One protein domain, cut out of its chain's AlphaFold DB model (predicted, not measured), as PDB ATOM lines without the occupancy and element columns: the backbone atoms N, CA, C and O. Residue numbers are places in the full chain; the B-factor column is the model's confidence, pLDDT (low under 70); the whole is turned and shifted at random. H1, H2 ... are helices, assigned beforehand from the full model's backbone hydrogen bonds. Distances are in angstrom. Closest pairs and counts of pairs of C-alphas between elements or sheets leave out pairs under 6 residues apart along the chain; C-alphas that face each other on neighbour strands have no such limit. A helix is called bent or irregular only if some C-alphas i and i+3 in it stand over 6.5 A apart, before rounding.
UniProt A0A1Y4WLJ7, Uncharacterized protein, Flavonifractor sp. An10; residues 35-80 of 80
ATOM      1  N   TYR A  35     142.850 153.312 139.220       93.50
ATOM      2  CA  TYR A  35     141.569 153.492 139.895       93.50
ATOM      3  C   TYR A  35     140.667 154.473 139.136       93.50
ATOM      4  O   TYR A  35     139.536 154.126 138.782       93.50
ATOM      5  N   ASP A  36     141.169 155.677 138.853       93.88
ATOM      6  CA  ASP A  36     140.409 156.712 138.147       93.88
ATOM      7  C   ASP A  36     140.060 156.265 136.722       93.88
ATOM      8  O   ASP A  36     138.947 156.508 136.243       93.88
ATOM      9  N   TRP A  37     140.961 155.520 136.074       94.25
ATOM     10  CA  TRP A  37     140.715 154.900 134.778       94.25
ATOM     11  C   TRP A  37     139.539 153.926 134.835       94.25
ATOM     12  O   TRP A  37     138.616 154.011 134.015       94.25
ATOM     13  N   HIS A  38     139.536 153.002 135.801       96.50
ATOM     14  CA  HIS A  38     138.457 152.029 135.945       96.50
ATOM     15  C   HIS A  38     137.119 152.696 136.274       96.50
ATOM     16  O   HIS A  38     136.098 152.318 135.694       96.50
ATOM     17  N   VAL A  39     137.118 153.718 137.137       96.81
ATOM     18  CA  VAL A  39     135.919 154.511 137.453       96.81
ATOM     19  C   VAL A  39     135.390 155.226 136.207       96.81
ATOM     20  O   VAL A  39     134.194 155.139 135.918       96.81
ATOM     21  N   SER A  40     136.266 155.880 135.440       96.81
ATOM     22  CA  SER A  40     135.903 156.565 134.193       96.81
ATOM     23  C   SER A  40     135.303 155.594 133.170       96.81
ATOM     24  O   SER A  40     134.230 155.837 132.609       96.81
ATOM     25  N   CYS A  41     135.933 154.429 132.999       96.81
ATOM     26  CA  CYS A  41     135.434 153.377 132.120       96.81
ATOM     27  C   CYS A  41     134.057 152.863 132.555       96.81
ATOM     28  O   CYS A  41     133.173 152.731 131.705       96.81
ATOM     29  N   LEU A  42     133.864 152.598 133.853       98.25
ATOM     30  CA  LEU A  42     132.591 152.130 134.402       98.25
ATOM     31  C   LEU A  42     131.484 153.156 134.156       98.25
ATOM     32  O   LEU A  42     130.423 152.802 133.645       98.25
ATOM     33  N   LYS A  43     131.755 154.431 134.458       98.31
ATOM     34  CA  LYS A  43     130.815 155.530 134.226       98.31
ATOM     35  C   LYS A  43     130.387 155.598 132.758       98.31
ATOM     36  O   LYS A  43     129.193 155.607 132.484       98.31
ATOM     37  N   SER A  44     131.337 155.544 131.824       97.88
ATOM     38  CA  SER A  44     131.031 155.607 130.389       97.88
ATOM     39  C   SER A  44     130.123 154.457 129.919       97.88
ATOM     40  O   SER A  44     129.177 154.687 129.163       97.88
ATOM     41  N   ARG A  45     130.356 153.220 130.398       97.88
ATOM     42  CA  ARG A  45     129.484 152.069 130.079       97.88
ATOM     43  C   ARG A  45     128.089 152.219 130.673       97.88
ATOM     44  O   ARG A  45     127.125 151.850 130.015       97.88
ATOM     45  N   LEU A  46     127.978 152.737 131.896       98.06
ATOM     46  CA  LEU A  46     126.686 152.954 132.549       98.06
ATOM     47  C   LEU A  46     125.870 154.048 131.851       98.06
ATOM     48  O   LEU A  46     124.655 153.917 131.735       98.06
ATOM     49  N   GLU A  47     126.528 155.103 131.370       98.31
ATOM     50  CA  GLU A  47     125.871 156.216 130.679       98.31
ATOM     51  C   GLU A  47     125.473 155.861 129.241       98.31
ATOM     52  O   GLU A  47     124.414 156.283 128.782       98.31
ATOM     53  N   ASN A  48     126.288 155.070 128.531       97.06
ATOM     54  CA  ASN A  48     126.076 154.765 127.112       97.06
ATOM     55  C   ASN A  48     126.205 153.265 126.781       97.06
ATOM     56  O   ASN A  48     126.953 152.902 125.866       97.06
ATOM     57  N   PRO A  49     125.471 152.362 127.457       97.19
ATOM     58  CA  PRO A  49     125.688 150.921 127.323       97.19
ATOM     59  C   PRO A  49     125.415 150.418 125.898       97.19
ATOM     60  O   PRO A  49     126.126 149.556 125.389       97.19
ATOM     61  N   ASP A  50     124.438 150.999 125.201       97.44
ATOM     62  CA  ASP A  50     124.099 150.598 123.832       97.44
ATOM     63  C   ASP A  50     125.189 150.936 122.813       97.44
ATOM     64  O   ASP A  50     125.358 150.199 121.840       97.44
ATOM     65  N   MET A  51     125.951 152.012 123.033       97.62
ATOM     66  CA  MET A  51     127.083 152.350 122.171       97.62
ATOM     67  C   MET A  51     128.147 151.253 122.259       97.62
ATOM     68  O   MET A  51     128.551 150.714 121.232       97.62
ATOM     69  N   TYR A  52     128.513 150.842 123.473       97.75
ATOM     70  CA  TYR A  52     129.494 149.778 123.689       97.75
ATOM     71  C   TYR A  52     129.012 148.422 123.152       97.75
ATOM     72  O   TYR A  52     129.770 147.738 122.460       97.75
ATOM     73  N   ARG A  53     127.736 148.065 123.365       97.94
ATOM     74  CA  ARG A  53     127.167 146.823 122.806       97.94
ATOM     75  C   ARG A  53     127.182 146.814 121.278       97.94
ATOM     76  O   ARG A  53     127.544 145.809 120.678       97.94
ATOM     77  N   ARG A  54     126.771 147.911 120.632       96.69
ATOM     78  CA  ARG A  54     126.572 147.942 119.170       96.69
ATOM     79  C   ARG A  54     127.844 148.234 118.388       96.69
ATOM     80  O   ARG A  54     128.051 147.631 117.343       96.69
ATOM     81  N   VAL A  55     128.658 149.176 118.860       95.75
ATOM     82  CA  VAL A  55     129.848 149.649 118.135       95.75
ATOM     83  C   VAL A  55     131.040 148.742 118.404       95.75
ATOM     84  O   VAL A  55     131.796 148.441 117.487       95.75
ATOM     85  N   LEU A  56     131.198 148.295 119.652       93.25
ATOM     86  CA  LEU A  56     132.359 147.513 120.079       93.25
ATOM     87  C   LEU A  56     132.042 146.026 120.276       93.25
ATOM     88  O   LEU A  56     132.956 145.252 120.547       93.25
ATOM     89  N   GLY A  57     130.775 145.613 120.135       96.44
ATOM     90  CA  GLY A  57     130.362 144.226 120.366       96.44
ATOM     91  C   GLY A  57     130.592 143.771 121.808       96.44
ATOM     92  O   GLY A  57     130.751 142.578 122.059       96.44
ATOM     93  N   GLU A  58     130.683 144.718 122.746       97.06
ATOM     94  CA  GLU A  58     131.052 144.446 124.130       97.06
ATOM     95  C   GLU A  58     129.900 143.746 124.862       97.06
ATOM     96  O   GLU A  58     128.748 144.185 124.802       97.06
ATOM     97  N   ASP A  59     130.218 142.694 125.618       98.06
ATOM     98  CA  ASP A  59     129.346 142.224 126.697       98.06
ATOM     99  C   ASP A  59     129.450 143.215 127.863       98.06
ATOM    100  O   ASP A  59     130.265 143.072 128.778       98.06
ATOM    101  N   VAL A  60     128.650 144.275 127.764       98.06
ATOM    102  CA  VAL A  60     128.695 145.417 128.683       98.06
ATOM    103  C   VAL A  60     128.442 144.998 130.125       98.06
ATOM    104  O   VAL A  60     129.082 145.536 131.026       98.06
ATOM    105  N   ASP A  61     127.575 144.018 130.367       98.00
ATOM    106  CA  ASP A  61     127.231 143.614 131.731       98.00
ATOM    107  C   ASP A  61     128.408 142.859 132.375       98.00
ATOM    108  O   ASP A  61     128.787 143.131 133.520       98.00
ATOM    109  N   SER A  62     129.074 141.987 131.606       98.31
ATOM    110  CA  SER A  62     130.315 141.322 132.027       98.31
ATOM    111  C   SER A  62     131.459 142.313 132.259       98.31
ATOM    112  O   SER A  62     132.214 142.186 133.230       98.31
ATOM    113  N   VAL A  63     131.594 143.333 131.405       98.00
ATOM    114  CA  VAL A  63     132.628 144.364 131.573       98.00
ATOM    115  C   VAL A  63     132.354 145.247 132.787       98.00
ATOM    116  O   VAL A  63     133.282 145.505 133.554       98.00
ATOM    117  N   ILE A  64     131.103 145.643 133.030       98.31
ATOM    118  CA  ILE A  64     130.712 146.374 134.242       98.31
ATOM    119  C   ILE A  64     131.103 145.583 135.494       98.31
ATOM    120  O   ILE A  64     131.745 146.143 136.385       98.31
ATOM    121  N   ALA A  65     130.803 144.280 135.543       98.44
ATOM    122  CA  ALA A  65     131.159 143.436 136.683       98.44
ATOM    123  C   ALA A  65     132.682 143.373 136.911       98.44
ATOM    124  O   ALA A  65     133.159 143.499 138.042       98.44
ATOM    125  N   LYS A  66     133.469 143.245 135.834       98.12
ATOM    126  CA  LYS A  66     134.941 143.253 135.911       98.12
ATOM    127  C   LYS A  66     135.487 144.595 136.395       98.12
ATOM    128  O   LYS A  66     136.392 144.611 137.226       98.12
ATOM    129  N   LEU A  67     134.937 145.708 135.910       98.12
ATOM    130  CA  LEU A  67     135.345 147.050 136.329       98.12
ATOM    131  C   LEU A  67     135.037 147.288 137.811       98.12
ATOM    132  O   LEU A  67     135.893 147.788 138.536       98.12
ATOM    133  N   GLN A  68     133.865 146.868 138.289       97.94
ATOM    134  CA  GLN A  68     133.517 146.941 139.712       97.94
ATOM    135  C   GLN A  68     134.491 146.133 140.585       97.94
ATOM    136  O   GLN A  68     134.942 146.631 141.617       97.94
ATOM    137  N   ALA A  69     134.867 144.924 140.154       97.38
ATOM    138  CA  ALA A  69     135.852 144.106 140.860       97.38
ATOM    139  C   ALA A  69     137.252 144.749 140.876       97.38
ATOM    140  O   ALA A  69     137.918 144.752 141.912       97.38
ATOM    141  N   ALA A  70     137.689 145.335 139.757       96.25
ATOM    142  CA  ALA A  70     138.970 146.036 139.673       96.25
ATOM    143  C   ALA A  70     139.014 147.256 140.609       96.25
ATOM    144  O   ALA A  70     139.966 147.415 141.371       96.25
ATOM    145  N   ILE A  71     137.945 148.057 140.631       96.56
ATOM    146  CA  ILE A  71     137.804 149.209 141.532       96.56
ATOM    147  C   ILE A  71     137.877 148.767 142.999       96.56
ATOM    148  O   ILE A  71     138.568 149.406 143.792       96.56
ATOM    149  N   ALA A  72     137.199 147.674 143.369       95.62
ATOM    150  CA  ALA A  72     137.256 147.140 144.731       95.62
ATOM    151  C   ALA A  72     138.691 146.759 145.130       95.62
ATOM    152  O   ALA A  72     139.177 147.205 146.169       95.62
ATOM    153  N   LYS A  73     139.405 146.045 144.252       94.12
ATOM    154  CA  LYS A  73     140.806 145.662 144.471       94.12
ATOM    155  C   LYS A  73     141.730 146.876 144.630       94.12
ATOM    156  O   LYS A  73     142.588 146.885 145.509       94.12
ATOM    157  N   CYS A  74     141.550 147.914 143.812       90.56
ATOM    158  CA  CYS A  74     142.316 149.155 143.939       90.56
ATOM    159  C   CYS A  74     142.080 149.839 145.294       90.56
ATOM    160  O   CYS A  74     143.025 150.354 145.886       90.56
ATOM    161  N   ARG A  75     140.846 149.825 145.819       86.31
ATOM    162  CA  ARG A  75     140.534 150.416 147.134       86.31
ATOM    163  C   ARG A  75     141.179 149.657 148.290       86.31
ATOM    164  O   ARG A  75     141.627 150.293 149.237       86.31
ATOM    165  N   GLU A  76     141.241 148.330 148.213       81.94
ATOM    166  CA  GLU A  76     141.915 147.501 149.222       81.94
ATOM    167  C   GLU A  76     143.424 147.768 149.264       81.94
ATOM    168  O   GLU A  76     143.998 147.850 150.344       81.94
ATOM    169  N   ALA A  77     144.057 147.984 148.106       73.50
ATOM    170  CA  ALA A  77     145.492 148.261 148.015       73.50
ATOM    171  C   ALA A  77     145.911 149.613 148.628       73.50
ATOM    172  O   ALA A  77     147.068 149.777 148.999       73.50
ATOM    173  N   VAL A  78     144.983 150.571 148.739       64.81
ATOM    174  CA  VAL A  78     145.220 151.896 149.346       64.81
ATOM    175  C   VAL A  78     144.952 151.894 150.857       64.81
ATOM    176  O   VAL A  78     145.377 152.803 151.561       64.81
ATOM    177  N   ALA A  79     144.258 150.880 151.379       61.94
ATOM    178  CA  ALA A  79     143.912 150.772 152.796       61.94
ATOM    179  C   ALA A  79     145.026 150.146 153.669       61.94
ATOM    180  O   ALA A  79     144.752 149.784 154.816       61.94
ATOM    181  N   VAL A  80     146.243 150.000 153.126       47.25
ATOM    182  CA  VAL A  80     147.423 149.389 153.769       47.25
ATOM    183  C   VAL A  80     148.394 150.455 154.257       47.25
ATOM    184  O   VAL A  80     148.701 151.375 153.468       47.25
TER     185      VAL A  80
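What this domain is: This is residues 35 to 80 of the 80 residues of an uncharacterized protein of Flavonifractor sp. An10 (UniProt A0A1Y4WLJ7). Two helices, the long H3 and the shorter H1, lie side by side and run opposite ways, and the short helix H2 caps the end where the chain turns from H1 back into H3. The outline is a rod whose length is made by H3 with H2 beyond its first residue, and the last part of H3 reaches past the beginning of H1. The printed part has 46 residues, with three named helices in the order H1, H2, H3 along the chain and no named strand, and its class is all helix. It is only just loose, close to compact, with a radius of gyration of the C-alphas of 11.7 A. The C-alphas span 40 by 15 by 12 A along their three main axes.

Where its parts are: The longest helix is H3, residues 60 to 78, with 19 residues from Val 60 to Val 78. It measures 27.2 A from first to last C-alpha, beginning at C-alpha 60 at (128.695, 145.417, 128.683) and ending at C-alpha 78 at (145.220, 151.896, 149.346). H1 is residues 35 to 47, Tyr 35 to Glu 47, with 13 residues and 18.4 A from first to last C-alpha. Its first C-alpha, that of Tyr 35, is at (141.569, 153.492, 139.895). H2 is the shortest of the three, residues 49 to 55, Pro 49 to Val 55, with 7 residues and 10.2 A from first to last C-alpha. Asn 48 stands between H1 and H2, and residues 56 to 59 stand between H2 and H3. Ala 79 and Val 80 follow H3.

How they stand to each other: H3 touches both other helices. H3 and H1 touch, with 16 pairs of C-alphas within 8 A. Their closest C-alphas are those of His 38 and Leu 67, 5.9 A apart. Their lines stand at a shallow tilt of 26 degrees and they run opposite ways, with 9.9 A from centre to centre. H3 and H2 only just touch, with 3 pairs of C-alphas within 8 A, and H3 does so with residue 60 alone. Their closest C-alphas are those of Arg 53 and Val 60, 6.2 A apart. H2 and H3 stand at a steep tilt of 61 degrees, opposite ways, with their centres 19.9 A apart. H1 and H2 are close but not clearly touching, with 1 pair of C-alphas within 8 A, those of Arg 45 and Tyr 52, 6.8 A apart. The lines of H1 and H2 are about perpendicular, at 86 degrees. In the backbones of H1, H2 and H3, every pair of O of residue i and N of residue i+4 is within hydrogen-bond range. No helix is bent or irregular.

The domain as a whole: The two C-alphas farthest apart in the domain are those of Arg 54 in H2 and Val 80, at 40.4 A. The first and last printed C-alphas, those of Tyr 35 and Val 80, are 15.6 A apart. The printed part runs from 35 to 80 without a cut, within a full chain of 80 residues, and Val 80 is the chain's last residue. The link from H1 to H2, with 1 residue, is tight, and so is the link from H2 to H3, with 4 residues; no link is long. The mean pLDDT of the printed part is 93.2. The model's confidence is low, under 70, at residues 78 to 80, of which residue 78 belongs to H3. The mean pLDDT is 97 for H1, 97 for H2 and 93 for H3.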